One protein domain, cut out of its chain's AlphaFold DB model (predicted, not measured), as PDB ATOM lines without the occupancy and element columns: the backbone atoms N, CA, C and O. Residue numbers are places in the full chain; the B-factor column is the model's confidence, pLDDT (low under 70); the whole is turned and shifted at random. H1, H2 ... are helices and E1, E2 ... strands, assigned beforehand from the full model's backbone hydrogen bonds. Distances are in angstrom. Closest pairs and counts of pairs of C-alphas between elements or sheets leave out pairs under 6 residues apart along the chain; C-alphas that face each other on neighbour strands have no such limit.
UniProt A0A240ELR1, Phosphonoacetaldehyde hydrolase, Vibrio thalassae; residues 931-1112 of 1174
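AT A GLANCE: This is residues 931 to 1112 of the 1174 residues of the protein "Phosphonoacetaldehyde hydrolase" of Vibrio thalassae (UniProt A0A240ELR1). Look first for a sandwich: two strongly twisted sheets face to face, a branched one of E3, E4, E5, E7, E8 and E11, and a five-stranded one in the order E1, E2, E6, E10, E9, the two coming together at one border where E1 meets E3. The helices are short and lie outside these two layers: H2 packs on the branched sheet, H3 and H4 graze it, and H1 lies beyond the ends of E1 and E2. The printed part has 182 residues with four named helices and eleven named strands, in the order E1 H1 E2 E3 H2 E4 H3 H4 E5 E6 E7 E8 E9 E10 E11, and the neighbour strands of both sheets are antiparallel. The class is mixed, helices and strands, though under half of the residues, 88 of 182, are in named elements. The whole is compact, with a radius of gyration of the C-alphas of 15.2 A and spans of 45 by 37 by 31 A.

HOW THE PARTS SIT: Begin in the branched sheet with E5, residues 1002 to 1009. On one side of it find E3, residues 956 to 959, with N 958 and O 1007 2.8 A apart, and E4, residues 972 to 974, with N 973 and O 1003 2.8 A apart. On the other side is E11, residues 1102 to 1110, with N 1004 and O 1106 at 2.7 A. E5 lies on one side of E11 and E7, residues 1030 to 1036, on the other side, with N 1033 and O 1107 at 2.8 A; E7 forms a hairpin with E8, residues 1040 to 1043, where N 1034 and O 1042 are 2.8 A apart. In the other sheet, E6, residues 1015 to 1026, has E2, residues 948 to 951, as a neighbour, with N 1019 and O 950 at 2.8 A, and E10, residues 1079 to 1087, as another, with N 1018 and O 1084 at 2.8 A. The edge strands are E1, residues 933 to 935, with N 949 and O 934 at 2.8 A to E2, and E9, residues 1052 to 1056, which forms a hairpin with E10, N 1054 and O 1083 standing 2.9 A apart. The parts of the two sheets that face each other are 9.3 A centre to centre, and their strands stand at 28 degrees. The closest C-alphas of E1 and E3 are those of Leu 933 and Leu 957, 6.3 A apart. H2, residues 961 to 965, is on the branched sheet at a height over the sheet of 7.6 A. H3, residues 975 to 978, only grazes that sheet, and so does H4, residues 995 to 998. H1, residues 938 to 944, is only just not on the five-stranded sheet, with 4 pairs of C-alphas within 10 A. In H1 every O i to N i+4 pair is within hydrogen-bond range; H2 has 0 of 1 but 2 of 2 O i to N i+3 pairs, and H3 and H4 are too short for an O i to N i+4 pair.

IN THESE COORDINATES: Find C-alpha 933 at (185.423, 204.981, 166.494), where E1 begins. H1 measures 9.8 A from first to last C-alpha. E5 runs 22.6 A from C-alpha 1002 at (183.205, 195.384, 182.884). E6 spans 23.8 A and bends by 108 degrees at residue 1023. E7 spans 19.7 A, E9 13.6 A and E10 23.4 A. E11 spans 24.9 A and ends at C-alpha 1110, at (186.516, 184.608, 183.010).

THE WHOLE: The two C-alphas farthest apart are those of Asn 983 and Glu 1069, at 46.1 A. The printed part has no cut. The long links are H3 to H4, E9 to E10 and E10 to E11, with 16, 22 and 14 residues. The mean pLDDT of the printed part is 87.3; it is under 70 at residues 979 to 987 and at residue 1112.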
ATOM      1  N   CYS A 931     182.788 208.969 163.864       90.31
ATOM      2  CA  CYS A 931     181.663 208.108 164.195       90.31
ATOM      3  C   CYS A 931     181.981 206.596 164.129       90.31
ATOM      4  O   CYS A 931     181.338 205.814 164.811       90.31
ATOM      5  N   GLU A 932     182.935 206.113 163.314       92.81
ATOM      6  CA  GLU A 932     183.309 204.681 163.294       92.81
ATOM      7  C   GLU A 932     184.157 204.231 164.499       92.81
ATOM      8  O   GLU A 932     184.442 203.036 164.657       92.81
ATOM      9  N   LEU A 933     184.587 205.179 165.326       92.81
ATOM     10  CA  LEU A 933     185.423 204.981 166.494       92.81
ATOM     11  C   LEU A 933     184.663 205.391 167.753       92.81
ATOM     12  O   LEU A 933     183.737 206.178 167.700       92.81
ATOM     13  N   GLN A 934     185.048 204.823 168.891       92.00
ATOM     14  CA  GLN A 934     184.571 205.309 170.184       92.00
ATOM     15  C   GLN A 934     185.624 205.044 171.253       92.00
ATOM     16  O   GLN A 934     186.175 203.933 171.349       92.00
ATOM     17  N   VAL A 935     185.926 206.052 172.065       89.81
ATOM     18  CA  VAL A 935     186.977 205.944 173.076       89.81
ATOM     19  C   VAL A 935     186.501 205.146 174.286       89.81
ATOM     20  O   VAL A 935     185.450 205.392 174.865       89.81
ATOM     21  N   ILE A 936     187.305 204.169 174.718       89.25
ATOM     22  CA  ILE A 936     187.014 203.408 175.939       89.25
ATOM     23  C   ILE A 936     187.500 204.161 177.184       89.25
ATOM     24  O   ILE A 936     186.874 204.075 178.239       89.25
ATOM     25  N   ASP A 937     188.656 204.823 177.112       83.56
ATOM     26  CA  ASP A 937     189.322 205.431 178.270       83.56
ATOM     27  C   ASP A 937     190.289 206.543 177.822       83.56
ATOM     28  O   ASP A 937     191.427 206.245 177.442       83.56
ATOM     29  N   ASN A 938     189.848 207.807 177.892       81.38
ATOM     30  CA  ASN A 938     190.628 208.985 177.470       81.38
ATOM     31  C   ASN A 938     191.995 209.075 178.160       81.38
ATOM     32  O   ASN A 938     193.021 209.297 177.517       81.38
ATOM     33  N   ASP A 939     192.051 208.772 179.463       79.62
ATOM     34  CA  ASP A 939     193.298 208.749 180.230       79.62
ATOM     35  C   ASP A 939     194.323 207.791 179.596       79.62
ATOM     36  O   ASP A 939     195.520 208.103 179.509       79.62
ATOM     37  N   LYS A 940     193.882 206.610 179.143       80.06
ATOM     38  CA  LYS A 940     194.756 205.646 178.457       80.06
ATOM     39  C   LYS A 940     195.077 206.048 177.025       80.06
ATOM     40  O   LYS A 940     196.215 205.798 176.607       80.06
ATOM     41  N   VAL A 941     194.142 206.652 176.292       78.06
ATOM     42  CA  VAL A 941     194.406 207.158 174.933       78.06
ATOM     43  C   VAL A 941     195.522 208.198 174.983       78.06
ATOM     44  O   VAL A 941     196.539 208.023 174.309       78.06
ATOM     45  N   ALA A 942     195.410 209.184 175.871       72.00
ATOM     46  CA  ALA A 942     196.389 210.257 176.013       72.00
ATOM     47  C   ALA A 942     197.753 209.775 176.541       72.00
ATOM     48  O   ALA A 942     198.807 210.246 176.111       72.00
ATOM     49  N   THR A 943     197.775 208.821 177.480       71.06
ATOM     50  CA  THR A 943     199.039 208.394 178.123       71.06
ATOM     51  C   THR A 943     199.749 207.243 177.418       71.06
ATOM     52  O   THR A 943     200.982 207.192 177.407       71.06
ATOM     53  N   THR A 944     198.999 206.288 176.867       71.19
ATOM     54  CA  THR A 944     199.543 205.051 176.285       71.19
ATOM     55  C   THR A 944     199.207 204.859 174.809       71.19
ATOM     56  O   THR A 944     199.906 204.090 174.146       71.19
ATOM     57  N   GLY A 945     198.217 205.580 174.273       74.94
ATOM     58  CA  GLY A 945     197.610 205.307 172.970       74.94
ATOM     59  C   GLY A 945     196.748 204.034 172.980       74.94
ATOM     60  O   GLY A 945     196.940 203.147 173.814       74.94
ATOM     61  N   GLY A 946     195.820 203.920 172.025       83.94
ATOM     62  CA  GLY A 946     194.941 202.749 171.872       83.94
ATOM     63  C   GLY A 946     193.660 202.814 172.715       83.94
ATOM     64  O   GLY A 946     193.261 203.892 173.118       83.94
ATOM     65  N   TYR A 947     193.027 201.661 172.977       89.56
ATOM     66  CA  TYR A 947     191.745 201.504 173.692       89.56
ATOM     67  C   TYR A 947     190.572 202.245 173.037       89.56
ATOM     68  O   TYR A 947     189.794 202.921 173.701       89.56
ATOM     69  N   VAL A 948     190.443 202.071 171.726       90.81
ATOM     70  CA  VAL A 948     189.379 202.651 170.904       90.81
ATOM     71  C   VAL A 948     188.616 201.502 170.245       90.81
ATOM     72  O   VAL A 948     189.245 200.570 169.735       90.81
ATOM     73  N   LEU A 949     187.288 201.528 170.322       93.62
ATOM     74  CA  LEU A 949     186.420 200.638 169.552       93.62
ATOM     75  C   LEU A 949     186.496 201.021 168.076       93.62
ATOM     76  O   LEU A 949     186.586 202.199 167.763       93.62
ATOM     77  N   GLU A 950     186.458 200.043 167.178       94.44
ATOM     78  CA  GLU A 950     186.465 200.298 165.733       94.44
ATOM     79  C   GLU A 950     185.381 199.452 165.067       94.44
ATOM     80  O   GLU A 950     185.351 198.228 165.235       94.44
ATOM     81  N   SER A 951     184.480 200.099 164.332       94.56
ATOM     82  CA  SER A 951     183.454 199.439 163.526       94.56
ATOM     83  C   SER A 951     183.889 199.322 162.058       94.56
ATOM     84  O   SER A 951     184.907 199.866 161.624       94.56
ATOM     85  N   THR A 952     183.123 198.586 161.253       92.31
ATOM     86  CA  THR A 952     183.362 198.557 159.806       92.31
ATOM     87  C   THR A 952     183.149 199.931 159.162       92.31
ATOM     88  O   THR A 952     182.241 200.651 159.567       92.31
ATOM     89  N   PRO A 953     183.891 200.275 158.092       89.56
ATOM     90  CA  PRO A 953     183.720 201.554 157.405       89.56
ATOM     91  C   PRO A 953     182.261 201.814 156.997       89.56
ATOM     92  O   PRO A 953     181.668 200.989 156.295       89.56
ATOM     93  N   GLY A 954     181.718 202.967 157.407       87.00
ATOM     94  CA  GLY A 954     180.344 203.399 157.116       87.00
ATOM     95  C   GLY A 954     179.310 203.151 158.222       87.00
ATOM     96  O   GLY A 954     178.224 203.715 158.139       87.00
ATOM     97  N   SER A 955     179.624 202.359 159.254       91.81
ATOM     98  CA  SER A 955     178.754 202.196 160.434       91.81
ATOM     99  C   SER A 955     179.214 203.074 161.592       91.81
ATOM    100  O   SER A 955     180.395 203.049 161.914       91.81
ATOM    101  N   CYS A 956     178.310 203.777 162.270       92.38
ATOM    102  CA  CYS A 956     178.691 204.675 163.364       92.38
ATOM    103  C   CYS A 956     178.440 204.029 164.736       92.38
ATOM    104  O   CYS A 956     177.366 203.475 164.974       92.38
ATOM    105  N   LEU A 957     179.418 204.096 165.631       94.69
ATOM    106  CA  LEU A 957     179.313 203.764 167.045       94.69
ATOM    107  C   LEU A 957     178.677 204.942 167.794       94.69
ATOM    108  O   LEU A 957     178.893 206.096 167.457       94.69
ATOM    109  N   LYS A 958     177.847 204.629 168.784       93.19
ATOM    110  CA  LYS A 958     177.265 205.574 169.736       93.19
ATOM    111  C   LYS A 958     177.323 204.963 171.128       93.19
ATOM    112  O   LYS A 958     177.232 203.741 171.290       93.19
ATOM    113  N   LEU A 959     177.423 205.803 172.149       91.56
ATOM    114  CA  LEU A 959     177.501 205.383 173.538       91.56
ATOM    115  C   LEU A 959     176.225 204.627 173.926       91.56
ATOM    116  O   LEU A 959     175.100 205.049 173.629       91.56
ATOM    117  N   GLY A 960     176.417 203.481 174.575       88.88
ATOM    118  CA  GLY A 960     175.325 202.636 175.030       88.88
ATOM    119  C   GLY A 960     174.641 203.170 176.293       88.88
ATOM    120  O   GLY A 960     175.224 203.900 177.095       88.88
ATOM    121  N   LEU A 961     173.397 202.739 176.502       81.69
ATOM    122  CA  LEU A 961     172.530 203.124 177.625       81.69
ATOM    123  C   LEU A 961     173.126 202.859 179.021       81.69
ATOM    124  O   LEU A 961     172.824 203.563 179.981       81.69
ATOM    125  N   VAL A 962     173.972 201.838 179.171       82.06
ATOM    126  CA  VAL A 962     174.530 201.449 180.478       82.06
ATOM    127  C   VAL A 962     175.465 202.520 181.029       82.06
ATOM    128  O   VAL A 962     175.510 202.731 182.241       82.06
ATOM    129  N   SER A 963     176.209 203.200 180.163       81.50
ATOM    130  CA  SER A 963     177.175 204.231 180.551       81.50
ATOM    131  C   SER A 963     176.493 205.425 181.199       81.50
ATOM    132  O   SER A 963     176.973 205.953 182.200       81.50
ATOM    133  N   GLU A 964     175.304 205.765 180.719       74.94
ATOM    134  CA  GLU A 964     174.480 206.831 181.270       74.94
ATOM    135  C   GLU A 964     174.003 206.550 182.698       74.94
ATOM    136  O   GLU A 964     174.065 207.446 183.538       74.94
ATOM    137  N   SER A 965     173.628 205.300 183.009       70.06
ATOM    138  CA  SER A 965     173.145 204.888 184.344       70.06
ATOM    139  C   SER A 965     174.110 205.225 185.488       70.06
ATOM    140  O   SER A 965     173.712 205.365 186.643       70.06
ATOM    141  N   VAL A 966     175.396 205.365 185.161       74.06
ATOM    142  CA  VAL A 966     176.479 205.655 186.106       74.06
ATOM    143  C   VAL A 966     177.144 207.005 185.855       74.06
ATOM    144  O   VAL A 966     178.170 207.294 186.471       74.06
ATOM    145  N   GLY A 967     176.596 207.820 184.946       72.75
ATOM    146  CA  GLY A 967     177.189 209.096 184.540       72.75
ATOM    147  C   GLY A 967     178.576 208.942 183.904       72.75
ATOM    148  O   GLY A 967     179.429 209.811 184.068       72.75
ATOM    149  N   SER A 968     178.828 207.814 183.235       82.06
ATOM    150  CA  SER A 968     180.064 207.525 182.509       82.06
ATOM    151  C   SER A 968     179.910 207.872 181.030       82.06
ATOM    152  O   SER A 968     178.841 207.703 180.446       82.06
ATOM    153  N   TYR A 969     181.011 208.286 180.413       87.69
ATOM    154  CA  TYR A 969     181.143 208.494 178.967       87.69
ATOM    155  C   TYR A 969     182.019 207.411 178.324       87.69
ATOM    156  O   TYR A 969     182.560 207.579 177.248       87.69
ATOM    157  N   SER A 970     182.188 206.278 179.008       89.25
ATOM    158  CA  SER A 970     182.919 205.122 178.490       89.25
ATOM    159  C   SER A 970     181.950 204.005 178.113       89.25
ATOM    160  O   SER A 970     181.116 203.659 178.958       89.25
ATOM    161  N   PRO A 971     182.096 203.344 176.950       91.81
ATOM    162  CA  PRO A 971     181.347 202.131 176.620       91.81
ATOM    163  C   PRO A 971     181.701 200.944 177.528       91.81
ATOM    164  O   PRO A 971     181.062 199.899 177.443       91.81
ATOM    165  N   PHE A 972     182.736 201.037 178.378       91.06
ATOM    166  CA  PHE A 972     183.129 199.977 179.311       91.06
ATOM    167  C   PHE A 972     182.803 200.400 180.741       91.06
ATOM    168  O   PHE A 972     183.551 201.132 181.392       91.06
ATOM    169  N   VAL A 973     181.712 199.860 181.271       89.56
ATOM    170  CA  VAL A 973     181.210 200.195 182.603       89.56
ATOM    171  C   VAL A 973     181.514 199.068 183.575       89.56
ATOM    172  O   VAL A 973     181.160 197.910 183.352       89.56
ATOM    173  N   LYS A 974     182.154 199.390 184.701       88.38
ATOM    174  CA  LYS A 974     182.327 198.424 185.790       88.38
ATOM    175  C   LYS A 974     180.980 198.129 186.426       88.38
ATOM    176  O   LYS A 974     180.292 199.037 186.878       88.38
ATOM    177  N   VAL A 975     180.661 196.849 186.588       85.06
ATOM    178  CA  VAL A 975     179.386 196.447 187.200       85.06
ATOM    179  C   VAL A 975     179.249 196.953 188.640       85.06
ATOM    180  O   VAL A 975     178.146 197.275 189.071       85.06
ATOM    181  N   VAL A 976     180.355 197.084 189.384       81.94
ATOM    182  CA  VAL A 976     180.329 197.659 190.744       81.94
ATOM    183  C   VAL A 976     179.875 199.119 190.791       81.94
ATOM    184  O   VAL A 976     179.399 199.556 191.838       81.94
ATOM    185  N   ASP A 977     180.027 199.856 189.692       80.81
ATOM    186  CA  ASP A 977     179.674 201.271 189.625       80.81
ATOM    187  C   ASP A 977     178.177 201.455 189.313       80.81
ATOM    188  O   ASP A 977     177.620 202.482 189.684       80.81
ATOM    189  N   LEU A 978     177.492 200.419 188.793       73.62
ATOM    190  CA  LEU A 978     176.043 200.396 188.509       73.62
ATOM    191  C   LEU A 978     175.147 200.542 189.767       73.62
ATOM    192  O   LEU A 978     173.930 200.481 189.662       73.62
ATOM    193  N   GLY A 979     175.698 200.708 190.976       60.53
ATOM    194  CA  GLY A 979     174.943 200.920 192.224       60.53
ATOM    195  C   GLY A 979     174.168 199.693 192.746       60.53
ATOM    196  O   GLY A 979     174.014 198.681 192.069       60.53
ATOM    197  N   GLU A 980     173.622 199.757 193.971       54.22
ATOM    198  CA  GLU A 980     172.826 198.665 194.593       54.22
ATOM    199  C   GLU A 980     171.306 198.938 194.649       54.22
ATOM    200  O   GLU A 980     170.564 198.064 195.096       54.22
ATOM    201  N   ASP A 981     170.813 200.110 194.217       52.19
ATOM    202  CA  ASP A 981     169.377 200.432 194.309       52.19
ATOM    203  C   ASP A 981     168.562 199.576 193.315       52.19
ATOM    204  O   ASP A 981     168.859 199.589 192.117       52.19
ATOM    205  N   PRO A 982     167.578 198.786 193.780       43.97
ATOM    206  CA  PRO A 982     166.686 198.010 192.921       43.97
ATOM    207  C   PRO A 982     165.548 198.832 192.287       43.97
ATOM    208  O   PRO A 982     164.774 198.257 191.528       43.97
ATOM    209  N   ASN A 983     165.406 200.126 192.609       41.38
ATOM    210  CA  ASN A 983     164.481 201.051 191.928       41.38
ATOM    211  C   ASN A 983     165.189 201.942 190.897       41.38
ATOM    212  O   ASN A 983     164.569 202.867 190.377       41.38
ATOM    213  N   ASP A 984     166.474 201.696 190.650       53.28
ATOM    214  CA  ASP A 984     167.211 202.350 189.581       53.28
ATOM    215  C   ASP A 984     166.686 201.843 188.231       53.28
ATOM    216  O   ASP A 984     166.658 200.633 187.983       53.28
ATOM    217  N   ILE A 985     166.201 202.768 187.407       47.75
ATOM    218  CA  ILE A 985     165.454 202.502 186.167       47.75
ATOM    219  C   ILE A 985     166.401 201.945 185.081       47.75
ATOM    220  O   ILE A 985     165.966 201.267 184.153       47.75
ATOM    221  N   PHE A 986     167.715 202.146 185.242       57.94
ATOM    222  CA  PHE A 986     168.741 201.934 184.219       57.94
ATOM    223  C   PHE A 986     169.635 200.703 184.441       57.94
ATOM    224  O   PHE A 986     170.846 200.753 184.220       57.94
ATOM    225  N   LYS A 987     169.087 199.568 184.891       63.50
ATOM    226  CA  LYS A 987     169.899 198.357 185.106       63.50
ATOM    227  C   LYS A 987     169.629 197.251 184.107       63.50
ATOM    228  O   LYS A 987     168.573 196.623 184.131       63.50
ATOM    229  N   LEU A 988     170.680 196.901 183.365       76.81
ATOM    230  CA  LEU A 988     170.846 195.546 182.847       76.81
ATOM    231  C   LEU A 988     170.610 194.535 183.981       76.81
ATOM    232  O   LEU A 988     171.258 194.639 185.033       76.81
ATOM    233  N   PRO A 989     169.727 193.541 183.785       83.62
ATOM    234  CA  PRO A 989     169.546 192.467 184.749       83.62
ATOM    235  C   PRO A 989     170.889 191.792 185.070       83.62
ATOM    236  O   PRO A 989     171.696 191.602 184.161       83.62
ATOM    237  N   PRO A 990     171.173 191.415 186.329       85.94
ATOM    238  CA  PRO A 990     172.407 190.704 186.644       85.94
ATOM    239  C   PRO A 990     172.444 189.316 185.986       85.94
ATOM    240  O   PRO A 990     171.419 188.642 185.871       85.94
ATOM    241  N   ASP A 991     173.635 188.850 185.600       90.56
ATOM    242  CA  ASP A 991     173.835 187.459 185.169       90.56
ATOM    243  C   ASP A 991     173.809 186.535 186.397       90.56
ATOM    244  O   ASP A 991     174.847 186.188 186.961       90.56
ATOM    245  N   ASP A 992     172.606 186.168 186.846       88.44
ATOM    246  CA  ASP A 992     172.378 185.353 188.048       88.44
ATOM    247  C   ASP A 992     173.144 184.017 188.028       88.44
ATOM    248  O   ASP A 992     173.524 183.499 189.085       88.44
ATOM    249  N   GLU A 993     173.408 183.454 186.842       89.44
ATOM    250  CA  GLU A 993     174.179 182.214 186.689       89.44
ATOM    251  C   GLU A 993     175.666 182.411 187.014       89.44
ATOM    252  O   GLU A 993     176.323 181.484 187.498       89.44
ATOM    253  N   ASN A 994     176.186 183.622 186.793       90.69
ATOM    254  CA  ASN A 994     177.603 183.971 186.907       90.69
ATOM    255  C   ASN A 994     177.851 185.186 187.816       90.69
ATOM    256  O   ASN A 994     178.876 185.861 187.684       90.69
ATOM    257  N   LEU A 995     176.950 185.437 188.769       87.50
ATOM    258  CA  LEU A 995     176.885 186.677 189.547       87.50
ATOM    259  C   LEU A 995     178.225 187.082 190.182       87.50
ATOM    260  O   LEU A 995     178.591 188.249 190.136       87.50
ATOM    261  N   GLU A 996     178.983 186.129 190.741       85.88
ATOM    262  CA  GLU A 996     180.287 186.408 191.372       85.88
ATOM    263  C   GLU A 996     181.322 186.993 190.403       85.88
ATOM    264  O   GLU A 996     182.172 187.775 190.823       85.88
ATOM    265  N   VAL A 997     181.292 186.589 189.130       86.19
ATOM    266  CA  VAL A 997     182.205 187.117 188.108       86.19
ATOM    267  C   VAL A 997     181.616 188.365 187.467       86.19
ATOM    268  O   VAL A 997     182.356 189.316 187.238       86.19
ATOM    269  N   TYR A 998     180.299 188.384 187.244       88.06
ATOM    270  CA  TYR A 998     179.579 189.533 186.700       88.06
ATOM    271  C   TYR A 998     179.855 190.804 187.511       88.06
ATOM    272  O   TYR A 998     180.300 191.799 186.945       88.06
ATOM    273  N   VAL A 999     179.726 190.758 188.844       85.81
ATOM    274  CA  VAL A 999     179.970 191.935 189.701       85.81
ATOM    275  C   VAL A 999     181.418 192.434 189.686       85.81
ATOM    276  O   VAL A 999     181.650 193.591 189.999       85.81
ATOM    277  N   GLU A1000     182.398 191.596 189.333       85.81
ATOM    278  CA  GLU A1000     183.816 191.984 189.211       85.81
ATOM    279  C   GLU A1000     184.193 192.402 187.770       85.81
ATOM    280  O   GLU A1000     185.353 192.736 187.517       85.81
ATOM    281  N   SER A1001     183.251 192.347 186.822       88.25
ATOM    282  CA  SER A1001     183.501 192.531 185.386       88.25
ATOM    283  C   SER A1001     183.232 193.958 184.890       88.25
ATOM    284  O   SER A1001     182.665 194.790 185.602       88.25
ATOM    285  N   ASN A1002     183.653 194.224 183.649       89.31
ATOM    286  CA  ASN A1002     183.205 195.384 182.884       89.31
ATOM    287  C   ASN A1002     182.166 194.907 181.870       89.31
ATOM    288  O   ASN A1002     182.459 193.991 181.098       89.31
ATOM    289  N   VAL A1003     180.997 195.534 181.872       91.12
ATOM    290  CA  VAL A1003     180.033 195.426 180.781       91.12
ATOM    291  C   VAL A1003     180.489 196.370 179.679       91.12
ATOM    292  O   VAL A1003     180.782 197.534 179.933       91.12
ATOM    293  N   HIS A1004     180.586 195.843 178.468       92.62
ATOM    294  CA  HIS A1004     180.755 196.614 177.253       92.62
ATOM    295  C   HIS A1004     179.356 196.934 176.729       92.62
ATOM    296  O   HIS A1004     178.530 196.025 176.611       92.62
ATOM    297  N   ASN A1005     179.072 198.202 176.465       90.94
ATOM    298  CA  ASN A1005     177.795 198.617 175.919       90.94
ATOM    299  C   ASN A1005     177.944 199.803 174.968       90.94
ATOM    300  O   ASN A1005     178.392 200.877 175.358       90.94
ATOM    301  N   PHE A1006     177.530 199.577 173.729       93.31
ATOM    302  CA  PHE A1006     177.504 200.552 172.648       93.31
ATOM    303  C   PHE A1006     176.294 200.267 171.751       93.31
ATOM    304  O   PHE A1006     175.766 199.148 171.737       93.31
ATOM    305  N   THR A1007     175.864 201.285 171.016       93.25
ATOM    306  CA  THR A1007     174.897 201.182 169.922       93.25
ATOM    307  C   THR A1007     175.664 201.344 168.614       93.25
ATOM    308  O   THR A1007     176.506 202.228 168.499       93.25
ATOM    309  N   VAL A1008     175.381 200.519 167.614       94.69
ATOM    310  CA  VAL A1008     175.878 200.719 166.249       94.69
ATOM    311  C   VAL A1008     174.728 201.201 165.386       94.69
ATOM    312  O   VAL A1008     173.641 200.648 165.461       94.69
ATOM    313  N   THR A1009     174.957 202.208 164.558       91.94
ATOM    314  CA  THR A1009     173.982 202.771 163.617       91.94
ATOM    315  C   THR A1009     174.514 202.682 162.189       91.94
ATOM    316  O   THR A1009     175.685 202.352 161.970       91.94
ATOM    317  N   ASN A1010     173.653 202.946 161.204       87.69
ATOM    318  CA  ASN A1010     173.973 202.835 159.779       87.69
ATOM    319  C   ASN A1010     174.449 201.423 159.392       87.69
ATOM    320  O   ASN A1010     175.468 201.246 158.726       87.69
ATOM    321  N   VAL A1011     173.727 200.382 159.816       89.19
ATOM    322  CA  VAL A1011     174.054 198.991 159.457       89.19
ATOM    323  C   VAL A1011     173.622 198.701 158.007       89.19
ATOM    324  O   VAL A1011     172.446 198.506 157.716       89.19
ATOM    325  N   ILE A1012     174.583 198.660 157.073       72.81
ATOM    326  CA  ILE A1012     174.322 198.693 155.612       72.81
ATOM    327  C   ILE A1012     174.057 197.297 154.985       72.81
ATOM    328  O   ILE A1012     173.533 197.213 153.875       72.81
ATOM    329  N   ASN A1013     174.387 196.184 155.662       74.19
ATOM    330  CA  ASN A1013     174.311 194.815 155.096       74.19
ATOM    331  C   ASN A1013     173.736 193.754 156.049       74.19
ATOM    332  O   ASN A1013     174.232 192.626 156.080       74.19
ATOM    333  N   ASP A1014     172.752 194.109 156.872       84.69
ATOM    334  CA  ASP A1014     172.190 193.278 157.953       84.69
ATOM    335  C   ASP A1014     173.163 192.906 159.073       84.69
ATOM    336  O   ASP A1014     172.712 192.503 160.134       84.69
ATOM    337  N   SER A1015     174.473 193.027 158.869       92.81
ATOM    338  CA  SER A1015     175.491 192.729 159.865       92.81
ATOM    339  C   SER A1015     176.578 193.788 159.877       92.81
ATOM    340  O   SER A1015     176.964 194.318 158.832       92.81
ATOM    341  N   VAL A1016     177.130 194.020 161.061       94.62
ATOM    342  CA  VAL A1016     178.260 194.916 161.292       94.62
ATOM    343  C   VAL A1016     179.335 194.189 162.089       94.62
ATOM    344  O   VAL A1016     179.034 193.272 162.852       94.62
ATOM    345  N   THR A1017     180.597 194.553 161.879       95.12
ATOM    346  CA  THR A1017     181.732 193.993 162.624       95.12
ATOM    347  C   THR A1017     182.355 195.067 163.501       95.12
ATOM    348  O   THR A1017     182.638 196.159 163.018       95.12
ATOM    349  N   ILE A1018     182.565 194.743 164.775       96.19
ATOM    350  CA  ILE A1018     183.147 195.625 165.785       96.19
ATOM    351  C   ILE A1018     184.389 194.960 166.371       96.19
ATOM    352  O   ILE A1018     184.376 193.783 166.747       96.19
ATOM    353  N   VAL A1019     185.468 195.723 166.476       96.00
ATOM    354  CA  VAL A1019     186.688 195.331 167.172       96.00
ATOM    355  C   VAL A1019     186.612 195.802 168.621       96.00
ATOM    356  O   VAL A1019     186.473 196.990 168.897       96.00
ATOM    357  N   LEU A1020     186.736 194.853 169.554       94.19
ATOM    358  CA  LEU A1020     186.743 195.091 170.996       94.19
ATOM    359  C   LEU A1020     188.162 194.904 171.565       94.19
ATOM    360  O   LEU A1020     188.620 193.759 171.714       94.19
ATOM    361  N   PRO A1021     188.862 195.989 171.946       93.19
ATOM    362  CA  PRO A1021     190.091 195.914 172.723       93.19
ATOM    363  C   PRO A1021     189.798 195.480 174.159       93.19
ATOM    364  O   PRO A1021     189.063 196.124 174.906       93.19
ATOM    365  N   LEU A1022     190.417 194.387 174.590       89.06
ATOM    366  CA  LEU A1022     190.222 193.854 175.929       89.06
ATOM    367  C   LEU A1022     191.193 194.479 176.935       89.06
ATOM    368  O   LEU A1022     192.413 194.501 176.750       89.06
ATOM    369  N   THR A1023     190.662 194.885 178.089       82.25
ATOM    370  CA  THR A1023     191.465 195.355 179.234       82.25
ATOM    371  C   THR A1023     192.221 194.225 179.941       82.25
ATOM    372  O   THR A1023     193.150 194.474 180.711       82.25
ATOM    373  N   SER A1024     191.854 192.969 179.684       85.81
ATOM    374  CA  SER A1024     192.548 191.761 180.136       85.81
ATOM    375  C   SER A1024     192.478 190.689 179.048       85.81
ATOM    376  O   SER A1024     191.439 190.566 178.406       85.81
ATOM    377  N   PRO A1025     193.546 189.903 178.826       89.31
ATOM    378  CA  PRO A1025     193.583 188.962 177.716       89.31
ATOM    379  C   PRO A1025     192.548 187.845 177.872       89.31
ATOM    380  O   PRO A1025     192.352 187.301 178.963       89.31
ATOM    381  N   PHE A1026     191.950 187.450 176.753       90.56
ATOM    382  CA  PHE A1026     191.063 186.303 176.641       90.56
ATOM    383  C   PHE A1026     191.846 185.002 176.880       90.56
ATOM    384  O   PHE A1026     192.945 184.786 176.355       90.56
ATOM    385  N   THR A1027     191.285 184.111 177.692       88.25
ATOM    386  CA  THR A1027     191.883 182.818 178.053       88.25
ATOM    387  C   THR A1027     191.032 181.667 177.530       88.25
ATOM    388  O   THR A1027     189.886 181.856 177.141       88.25
ATOM    389  N   ILE A1028     191.544 180.434 177.585       84.81
ATOM    390  CA  ILE A1028     190.769 179.244 177.182       84.81
ATOM    391  C   ILE A1028     189.512 178.993 178.036       84.81
ATOM    392  O   ILE A1028     188.653 178.206 177.655       84.81
ATOM    393  N   ASN A1029     189.418 179.641 179.200       86.06
ATOM    394  CA  ASN A1029     188.265 179.569 180.094       86.06
ATOM    395  C   ASN A1029     187.362 180.807 179.983       86.06
ATOM    396  O   ASN A1029     186.409 180.928 180.754       86.06
ATOM    397  N   SER A1030     187.695 181.739 179.090       91.56
ATOM    398  CA  SER A1030     186.936 182.961 178.871       91.56
ATOM    399  C   SER A1030     185.796 182.705 177.887       91.56
ATOM    400  O   SER A1030     185.950 181.937 176.936       91.56
ATOM    401  N   VAL A1031     184.656 183.348 178.115       93.31
ATOM    402  CA  VAL A1031     183.485 183.320 177.231       93.31
ATOM    403  C   VAL A1031     182.967 184.745 177.079       93.31
ATOM    404  O   VAL A1031     182.917 185.486 178.060       93.31
ATOM    405  N   LEU A1032     182.602 185.141 175.859       94.88
ATOM    406  CA  LEU A1032     181.884 186.390 175.636       94.88
ATOM    407  C   LEU A1032     180.406 186.141 175.948       94.88
ATOM    408  O   LEU A1032     179.767 185.308 175.301       94.88
ATOM    409  N   ARG A1033     179.892 186.818 176.970       95.62
ATOM    410  CA  ARG A1033     178.487 186.777 177.370       95.62
ATOM    411  C   ARG A1033     177.751 187.927 176.703       95.62
ATOM    412  O   ARG A1033     178.275 189.038 176.643       95.62
ATOM    413  N   LYS A1034     176.546 187.647 176.226       95.06
ATOM    414  CA  LYS A1034     175.655 188.586 175.549       95.06
ATOM    415  C   LYS A1034     174.330 188.672 176.270       95.06
ATOM    416  O   LYS A1034     173.865 187.664 176.799       95.06
ATOM    417  N   TYR A1035     173.749 189.861 176.268       93.31
ATOM    418  CA  TYR A1035     172.389 190.096 176.727       93.31
ATOM    419  C   TYR A1035     171.494 190.471 175.539       93.31
ATOM    420  O   TYR A1035     171.937 191.201 174.649       93.31
ATOM    421  N   SER A1036     170.264 189.956 175.532       92.69
ATOM    422  CA  SER A1036     169.153 190.483 174.732       92.69
ATOM    423  C   SER A1036     167.861 190.457 175.543       92.69
ATOM    424  O   SER A1036     167.678 189.566 176.381       92.69
ATOM    425  N   ASP A1037     166.925 191.365 175.268       87.62
ATOM    426  CA  ASP A1037     165.655 191.445 176.009       87.62
ATOM    427  C   ASP A1037     164.810 190.170 175.877       87.62
ATOM    428  O   ASP A1037     164.003 189.820 176.743       87.62
ATOM    429  N   LYS A1038     165.034 189.418 174.798       89.56
ATOM    430  CA  LYS A1038     164.346 188.159 174.517       89.56
ATOM    431  C   LYS A1038     164.881 186.971 175.319       89.56
ATOM    432  O   LYS A1038     164.098 186.079 175.660       89.56
ATOM    433  N   GLU A1039     166.192 186.897 175.553       91.44
ATOM    434  CA  GLU A1039     166.847 185.693 176.091       91.44
ATOM    435  C   GLU A1039     167.561 185.909 177.432       91.44
ATOM    436  O   GLU A1039     167.924 184.929 178.087       91.44
ATOM    437  N   GLY A1040     167.719 187.156 177.882       92.00
ATOM    438  CA  GLY A1040     168.571 187.484 179.020       92.00
ATOM    439  C   GLY A1040     170.048 187.247 178.692       92.00
ATOM    440  O   GLY A1040     170.462 187.409 177.548       92.00
ATOM    441  N   TRP A1041     170.854 186.863 179.687       94.19
ATOM    442  CA  TRP A1041     172.280 186.571 179.493       94.19
ATOM    443  C   TRP A1041     172.530 185.167 178.919       94.19
ATOM    444  O   TRP A1041     172.096 184.166 179.492       94.19
ATOM    445  N   PHE A1042     173.314 185.076 177.845       94.94
ATOM    446  CA  PHE A1042     173.729 183.820 177.211       94.94
ATOM    447  C   PHE A1042     175.165 183.888 176.657       94.94
ATOM    448  O   PHE A1042     175.765 184.955 176.550       94.94
ATOM    449  N   ASP A1043     175.752 182.731 176.333       94.81
ATOM    450  CA  ASP A1043     177.062 182.654 175.664       94.81
ATOM    451  C   ASP A1043     176.922 183.045 174.188       94.81
ATOM    452  O   ASP A1043     176.003 182.560 173.524       94.81
ATOM    453  N   PHE A1044     177.852 183.848 173.657       94.88
ATOM    454  CA  PHE A1044     177.841 184.245 172.245       94.88
ATOM    455  C   PHE A1044     177.775 183.022 171.313       94.88
ATOM    456  O   PHE A1044     178.607 182.111 171.390       94.88
ATOM    457  N   ASP A1045     176.797 183.011 170.408       92.38
ATOM    458  CA  ASP A1045     176.496 181.888 169.526       92.38
ATOM    459  C   ASP A1045     176.960 182.148 168.090       92.38
ATOM    460  O   ASP A1045     176.317 182.831 167.301       92.38
ATOM    461  N   ILE A1046     178.061 181.507 167.707       90.88
ATOM    462  CA  ILE A1046     178.638 181.617 166.359       90.88
ATOM    463  C   ILE A1046     177.881 180.813 165.282       90.88
ATOM    464  O   ILE A1046     178.369 180.684 164.160       90.88
ATOM    465  N   THR A1047     176.749 180.177 165.609       91.62
ATOM    466  CA  THR A1047     176.000 179.358 164.638       91.62
ATOM    467  C   THR A1047     174.984 180.149 163.813       91.62
ATOM    468  O   THR A1047     174.522 179.646 162.785       91.62
ATOM    469  N   GLU A1048     174.653 181.374 164.225       92.44
ATOM    470  CA  GLU A1048     173.768 182.277 163.491       92.44
ATOM    471  C   GLU A1048     174.473 182.841 162.239       92.44
ATOM    472  O   GLU A1048     175.515 183.486 162.356       92.44
ATOM    473  N   PRO A1049     173.926 182.645 161.022       92.50
ATOM    474  CA  PRO A1049     174.482 183.260 159.821       92.50
ATOM    475  C   PRO A1049     174.434 184.789 159.900       92.50
ATOM    476  O   PRO A1049     173.364 185.358 160.114       92.50
ATOM    477  N   GLY A1050     175.575 185.437 159.660       90.12
ATOM    478  CA  GLY A1050     175.724 186.889 159.820       90.12
ATOM    479  C   GLY A1050     176.221 187.308 161.206       90.12
ATOM    480  O   GLY A1050     176.433 188.496 161.418       90.12
ATOM    481  N   SER A1051     176.459 186.356 162.111       94.31
ATOM    482  CA  SER A1051     177.091 186.594 163.409       94.31
ATOM    483  C   SER A1051     178.405 185.817 163.507       94.31
ATOM    484  O   SER A1051     178.553 184.737 162.930       94.31
ATOM    485  N   GLY A1052     179.389 186.366 164.215       95.31
ATOM    486  CA  GLY A1052     180.740 185.810 164.244       95.31
ATOM    487  C   GLY A1052     181.567 186.313 165.416       95.31
ATOM    488  O   GLY A1052     181.341 187.407 165.922       95.31
ATOM    489  N   LEU A1053     182.526 185.495 165.849       96.12
ATOM    490  CA  LEU A1053     183.480 185.852 166.895       96.12
ATOM    491  C   LEU A1053     184.864 185.329 166.513       96.12
ATOM    492  O   LEU A1053     185.062 184.116 166.405       96.12
ATOM    493  N   ARG A1054     185.816 186.245 166.320       96.88
ATOM    494  CA  ARG A1054     187.211 185.942 165.971       96.88
ATOM    495  C   ARG A1054     188.179 186.581 166.967       96.88
ATOM    496  O   ARG A1054     187.825 187.498 167.708       96.88
ATOM    497  N   TYR A1055     189.407 186.069 167.013       96.19
ATOM    498  CA  TYR A1055     190.394 186.399 168.047       96.19
ATOM    499  C   TYR A1055     191.731 186.804 167.429       96.19
ATOM    500  O   TYR A1055     192.235 186.097 166.557       96.19
ATOM    501  N   ALA A1056     192.348 187.869 167.945       95.56
ATOM    502  CA  ALA A1056     193.718 188.256 167.605       95.56
ATOM    503  C   ALA A1056     194.565 188.442 168.871       95.56
ATOM    504  O   ALA A1056     194.084 188.918 169.902       95.56
ATOM    505  N   VAL A1057     195.851 188.064 168.795       91.94
ATOM    506  CA  VAL A1057     196.792 188.231 169.918       91.94
ATOM    507  C   VAL A1057     196.856 189.699 170.336       91.94
ATOM    508  O   VAL A1057     196.684 189.979 171.519       91.94
ATOM    509  N   GLY A1058     197.028 190.606 169.370       85.94
ATOM    510  CA  GLY A1058     197.081 192.052 169.596       85.94
ATOM    511  C   GLY A1058     198.169 192.497 170.583       85.94
ATOM    512  O   GLY A1058     198.978 191.705 171.075       85.94
ATOM    513  N   GLU A1059     198.171 193.791 170.891       87.00
ATOM    514  CA  GLU A1059     198.827 194.343 172.081       87.00
ATOM    515  C   GLU A1059     197.746 194.984 172.974       87.00
ATOM    516  O   GLU A1059     196.684 195.350 172.471       87.00
ATOM    517  N   PRO A1060     197.957 195.127 174.296       86.31
ATOM    518  CA  PRO A1060     196.989 195.804 175.158       86.31
ATOM    519  C   PRO A1060     196.623 197.191 174.610       86.31
ATOM    520  O   PRO A1060     197.497 198.043 174.477       86.31
ATOM    521  N   GLY A1061     195.346 197.391 174.275       86.06
ATOM    522  CA  GLY A1061     194.830 198.634 173.696       86.06
ATOM    523  C   GLY A1061     195.010 198.789 172.179       86.06
ATOM    524  O   GLY A1061     194.386 199.672 171.606       86.06
ATOM    525  N   PHE A1062     195.793 197.946 171.501       90.50
ATOM    526  CA  PHE A1062     196.047 198.068 170.061       90.50
ATOM    527  C   PHE A1062     195.586 196.822 169.316       90.50
ATOM    528  O   PHE A1062     196.211 195.759 169.415       90.50
ATOM    529  N   CYS A1063     194.512 196.983 168.550       92.81
ATOM    530  CA  CYS A1063     193.910 195.918 167.769       92.81
ATOM    531  C   CYS A1063     194.109 196.116 166.263       92.81
ATOM    532  O   CYS A1063     194.204 197.259 165.813       92.81
ATOM    533  N   PRO A1064     194.216 195.019 165.488       94.19
ATOM    534  CA  PRO A1064     194.116 195.088 164.035       94.19
ATOM    535  C   PRO A1064     192.737 195.622 163.606       94.19
ATOM    536  O   PRO A1064     191.774 195.453 164.355       94.19
ATOM    537  N   PRO A1065     192.620 196.213 162.405       93.94
ATOM    538  CA  PRO A1065     191.349 196.739 161.913       93.94
ATOM    539  C   PRO A1065     190.306 195.628 161.665       93.94
ATOM    540  O   PRO A1065     190.687 194.472 161.423       93.94
ATOM    541  N   PRO A1066     188.998 195.960 161.660       94.25
ATOM    542  CA  PRO A1066     187.924 195.023 161.356       94.25
ATOM    543  C   PRO A1066     188.141 194.321 160.015       94.25
ATOM    544  O   PRO A1066     188.547 194.922 159.021       94.25
ATOM    545  N   GLY A1067     187.879 193.021 159.990       92.94
ATOM    546  CA  GLY A1067     188.053 192.154 158.833       92.94
ATOM    547  C   GLY A1067     189.478 191.616 158.645       92.94
ATOM    548  O   GLY A1067     189.654 190.733 157.804       92.94
ATOM    549  N   SER A1068     190.475 192.101 159.399       94.94
ATOM    550  CA  SER A1068     191.887 191.728 159.223       94.94
ATOM    551  C   SER A1068     192.121 190.214 159.296       94.94
ATOM    552  O   SER A1068     191.549 189.510 160.129       94.94
ATOM    553  N   GLU A1069     193.036 189.706 158.465       94.12
ATOM    554  CA  GLU A1069     193.452 188.295 158.477       94.12
ATOM    555  C   GLU A1069     194.194 187.887 159.768       94.12
ATOM    556  O   GLU A1069     194.414 186.698 160.007       94.12
ATOM    557  N   GLU A1070     194.586 188.848 160.615       94.62
ATOM    558  CA  GLU A1070     195.151 188.570 161.943       94.62
ATOM    559  C   GLU A1070     194.128 187.963 162.912       94.62
ATOM    560  O   GLU A1070     194.512 187.280 163.869       94.62
ATOM    561  N   TYR A1071     192.836 188.185 162.655       96.12
ATOM    562  CA  TYR A1071     191.750 187.563 163.395       96.12
ATOM    563  C   TYR A1071     191.497 186.143 162.895       96.12
ATOM    564  O   TYR A1071     191.212 185.900 161.722       96.12
ATOM    565  N   VAL A1072     191.548 185.183 163.818       95.69
ATOM    566  CA  VAL A1072     191.298 183.765 163.534       95.69
ATOM    567  C   VAL A1072     190.070 183.257 164.287       95.69
ATOM    568  O   VAL A1072     189.823 183.649 165.426       95.69
ATOM    569  N   ASP A1073     189.325 182.328 163.681       92.06
ATOM    570  CA  ASP A1073     188.111 181.737 164.281       92.06
ATOM    571  C   ASP A1073     188.415 180.865 165.510       92.06
ATOM    572  O   ASP A1073     187.559 180.595 166.354       92.06
ATOM    573  N   THR A1074     189.644 180.357 165.612       90.38
ATOM    574  CA  THR A1074     190.059 179.535 166.748       90.38
ATOM    575  C   THR A1074     190.525 180.412 167.897       90.38
ATOM    576  O   THR A1074     191.449 181.206 167.721       90.38
ATOM    577  N   LEU A1075     189.965 180.192 169.092       86.62
ATOM    578  CA  LEU A1075     190.398 180.867 170.315       86.62
ATOM    579  C   LEU A1075     191.921 180.820 170.462       86.62
ATOM    580  O   LEU A1075     192.530 179.745 170.494       86.62
ATOM    581  N   THR A1076     192.514 182.002 170.595       84.50
ATOM    582  CA  THR A1076     193.951 182.175 170.793       84.50
ATOM    583  C   THR A1076     194.211 182.581 172.242       84.50
ATOM    584  O   THR A1076     193.734 183.615 172.701       84.50
ATOM    585  N   GLU A1077     194.934 181.746 172.997       87.31
ATOM    586  CA  GLU A1077     195.270 182.039 174.397       87.31
ATOM    587  C   GLU A1077     196.126 183.310 174.479       87.31
ATOM    588  O   GLU A1077     197.173 183.396 173.835       87.31
ATOM    589  N   GLY A1078     195.689 184.282 175.284       88.19
ATOM    590  CA  GLY A1078     196.365 185.573 175.390       88.19
ATOM    591  C   GLY A1078     195.869 186.627 174.396       88.19
ATOM    592  O   GLY A1078     196.528 187.651 174.264       88.19
ATOM    593  N   ALA A1079     194.751 186.393 173.699       92.94
ATOM    594  CA  ALA A1079     194.165 187.368 172.783       92.94
ATOM    595  C   ALA A1079     193.740 188.651 173.508       92.94
ATOM    596  O   ALA A1079     192.945 188.599 174.445       92.94
ATOM    597  N   HIS A1080     194.251 189.800 173.074       93.25
ATOM    598  CA  HIS A1080     193.846 191.116 173.573       93.25
ATOM    599  C   HIS A1080     192.735 191.760 172.746       93.25
ATOM    600  O   HIS A1080     192.209 192.786 173.161       93.25
ATOM    601  N   CYS A1081     192.366 191.166 171.614       95.31
ATOM    602  CA  CYS A1081     191.399 191.737 170.689       95.31
ATOM    603  C   CYS A1081     190.368 190.687 170.294       95.31
ATOM    604  O   CYS A1081     190.730 189.584 169.864       95.31
ATOM    605  N   LEU A1082     189.095 191.046 170.432       95.81
ATOM    606  CA  LEU A1082     187.987 190.299 169.850       95.81
ATOM    607  C   LEU A1082     187.476 191.059 168.640       95.81
ATOM    608  O   LEU A1082     187.444 192.284 168.644       95.81
ATOM    609  N   GLU A1083     187.060 190.319 167.630       96.69
ATOM    610  CA  GLU A1083     186.285 190.864 166.533       96.69
ATOM    611  C   GLU A1083     184.920 190.181 166.544       96.69
ATOM    612  O   GLU A1083     184.829 188.950 166.485       96.69
ATOM    613  N   VAL A1084     183.877 190.990 166.708       96.69
ATOM    614  CA  VAL A1084     182.502 190.555 166.928       96.69
ATOM    615  C   VAL A1084     181.660 191.027 165.755       96.69
ATOM    616  O   VAL A1084     181.540 192.224 165.516       96.69
ATOM    617  N   THR A1085     181.064 190.092 165.025       96.25
ATOM    618  CA  THR A1085     180.077 190.396 163.987       96.25
ATOM    619  C   THR A1085     178.686 190.149 164.551       96.25
ATOM    620  O   THR A1085     178.416 189.050 165.043       96.25
ATOM    621  N   ILE A1086     177.813 191.152 164.474       95.81
ATOM    622  CA  ILE A1086     176.433 191.102 164.972       95.81
ATOM    623  C   ILE A1086     175.484 191.409 163.823       95.81
ATOM    624  O   ILE A1086     175.783 192.252 162.978       95.81
ATOM    625  N   LYS A1087     174.351 190.705 163.800       95.19
ATOM    626  CA  LYS A1087     173.276 190.889 162.833       95.19
ATOM    627  C   LYS A1087     172.140 191.742 163.419       95.19
ATOM    628  O   LYS A1087     171.616 191.376 164.467       95.19
ATOM    629  N   ASP A1088     171.736 192.788 162.703       93.81
ATOM    630  CA  ASP A1088     170.577 193.657 162.966       93.81
ATOM    631  C   ASP A1088     169.266 192.850 162.909       93.81
ATOM    632  O   ASP A1088     169.021 192.074 161.969       93.81
ATOM    633  N   GLY A1089     168.459 192.946 163.967       92.19
ATOM    634  CA  GLY A1089     167.298 192.089 164.208       92.19
ATOM    635  C   GLY A1089     167.630 190.615 164.494       92.19
ATOM    636  O   GLY A1089     166.748 189.746 164.448       92.19
ATOM    637  N   GLY A1090     168.909 190.296 164.706       93.50
ATOM    638  CA  GLY A1090     169.411 188.957 165.012       93.50
ATOM    639  C   GLY A1090     169.282 188.584 166.490       93.50
ATOM    640  O   GLY A1090     168.710 189.300 167.303       93.50
ATOM    641  N   ARG A1091     169.830 187.424 166.868       93.94
ATOM    642  CA  ARG A1091     169.803 186.937 168.262       93.94
ATOM    643  C   ARG A1091     170.672 187.768 169.214       93.94
ATOM    644  O   ARG A1091     170.387 187.809 170.410       93.94
ATOM    645  N   HIS A1092     171.754 188.347 168.695       94.81
ATOM    646  CA  HIS A1092     172.768 189.082 169.464       94.81
ATOM    647  C   HIS A1092     172.512 190.591 169.537       94.81
ATOM    648  O   HIS A1092     173.224 191.280 170.265       94.81
ATOM    649  N   ASP A1093     171.518 191.068 168.800       94.56
ATOM    650  CA  ASP A1093     170.994 192.421 168.876       94.56
ATOM    651  C   ASP A1093     169.983 192.509 170.030       94.56
ATOM    652  O   ASP A1093     169.142 191.617 170.188       94.56
ATOM    653  N   ASN A1094     170.130 193.506 170.905       92.06
ATOM    654  CA  ASN A1094     169.426 193.530 172.185       92.06
ATOM    655  C   ASN A1094     167.904 193.648 172.029       92.06
ATOM    656  O   ASN A1094     167.179 192.903 172.698       92.06
ATOM    657  N   ASP A1095     167.439 194.539 171.151       87.81
ATOM    658  CA  ASP A1095     166.009 194.736 170.881       87.81
ATOM    659  C   ASP A1095     165.456 193.683 169.892       87.81
ATOM    660  O   ASP A1095     164.266 193.352 169.910       87.81
ATOM    661  N   GLY A1096     166.336 193.082 169.084       90.56
ATOM    662  CA  GLY A1096     166.000 192.077 168.080       90.56
ATOM    663  C   GLY A1096     165.122 192.622 166.950       90.56
ATOM    664  O   GLY A1096     164.396 191.842 166.318       90.56
ATOM    665  N   ILE A1097     165.157 193.934 166.699       89.50
ATOM    666  CA  ILE A1097     164.377 194.624 165.669       89.50
ATOM    667  C   ILE A1097     165.305 195.001 164.520       89.50
ATOM    668  O   ILE A1097     166.287 195.686 164.719       89.50
ATOM    669  N   ARG A1098     164.938 194.637 163.286       89.62
ATOM    670  CA  ARG A1098     165.688 195.062 162.096       89.62
ATOM    671  C   ARG A1098     165.391 196.528 161.772       89.62
ATOM    672  O   ARG A1098     164.422 196.794 161.053       89.62
ATOM    673  N   ASN A1099     166.176 197.443 162.329       87.50
ATOM    674  CA  ASN A1099     165.952 198.892 162.254       87.50
ATOM    675  C   ASN A1099     167.194 199.681 161.786       87.50
ATOM    676  O   ASN A1099     167.206 200.912 161.847       87.50
ATOM    677  N   GLY A1100     168.229 198.985 161.301       88.56
ATOM    678  CA  GLY A1100     169.497 199.586 160.887       88.56
ATOM    679  C   GLY A1100     170.408 199.970 162.055       88.56
ATOM    680  O   GLY A1100     171.428 200.629 161.824       88.56
ATOM    681  N   GLN A1101     170.057 199.571 163.281       91.81
ATOM    682  CA  GLN A1101     170.830 199.786 164.500       91.81
ATOM    683  C   GLN A1101     171.002 198.475 165.270       91.81
ATOM    684  O   GLN A1101     170.193 197.568 165.156       91.81
ATOM    685  N   ILE A1102     172.087 198.358 166.031       93.81
ATOM    686  CA  ILE A1102     172.378 197.192 166.870       93.81
ATOM    687  C   ILE A1102     172.735 197.688 168.262       93.81
ATOM    688  O   ILE A1102     173.709 198.425 168.422       93.81
ATOM    689  N   ASP A1103     172.006 197.230 169.271       91.38
ATOM    690  CA  ASP A1103     172.320 197.509 170.672       91.38
ATOM    691  C   ASP A1103     173.092 196.314 171.278       91.38
ATOM    692  O   ASP A1103     172.583 195.191 171.340       91.38
ATOM    693  N   ASP A1104     174.342 196.519 171.731       90.75
ATOM    694  CA  ASP A1104     175.241 195.439 172.193       90.75
ATOM    695  C   ASP A1104     175.643 195.566 173.671       90.75
ATOM    696  O   ASP A1104     176.717 196.072 173.982       90.75
ATOM    697  N   PRO A1105     174.850 195.067 174.633       92.12
ATOM    698  CA  PRO A1105     175.372 194.792 175.961       92.12
ATOM    699  C   PRO A1105     176.066 193.422 175.994       92.12
ATOM    700  O   PRO A1105     175.478 192.378 175.671       92.12
ATOM    701  N   SER A1106     177.336 193.415 176.398       94.31
ATOM    702  CA  SER A1106     178.163 192.211 176.507       94.31
ATOM    703  C   SER A1106     179.157 192.293 177.670       94.31
ATOM    704  O   SER A1106     179.440 193.366 178.187       94.31
ATOM    705  N   TYR A1107     179.701 191.164 178.131       94.00
ATOM    706  CA  TYR A1107     180.868 191.166 179.026       94.00
ATOM    707  C   TYR A1107     181.714 189.904 178.843       94.00
ATOM    708  O   TYR A1107     181.247 188.878 178.346       94.00
ATOM    709  N   VAL A1108     182.978 189.952 179.266       93.44
ATOM    710  CA  VAL A1108     183.856 188.773 179.236       93.44
ATOM    711  C   VAL A1108     183.780 188.018 180.562       93.44
ATOM    712  O   VAL A1108     184.304 188.458 181.589       93.44
ATOM    713  N   LEU A1109     183.189 186.826 180.527       92.25
ATOM    714  CA  LEU A1109     183.168 185.886 181.641       92.25
ATOM    715  C   LEU A1109     184.490 185.122 181.705       92.25
ATOM    716  O   LEU A1109     184.778 184.289 180.850       92.25
ATOM    717  N   ASN A1110     185.283 185.352 182.752       85.56
ATOM    718  CA  ASN A1110     186.516 184.608 183.010       85.56
ATOM    719  C   ASN A1110     186.269 183.490 184.030       85.56
ATOM    720  O   ASN A1110     186.291 183.728 185.241       85.56
ATOM    721  N   ASN A1111     186.075 182.250 183.571       74.31
ATOM    722  CA  ASN A1111     185.835 181.137 184.488       74.31
ATOM    723  C   ASN A1111     187.093 180.841 185.331       74.31
ATOM    724  O   ASN A1111     188.118 180.371 184.826       74.31
ATOM    725  N   LYS A1112     187.026 181.098 186.650       55.78
ATOM    726  CA  LYS A1112     188.094 180.742 187.603       55.78
ATOM    727  C   LYS A1112     188.290 179.215 187.573       55.78
ATOM    728  O   LYS A1112     187.364 178.451 187.832       55.78
TER     729      LYS A1112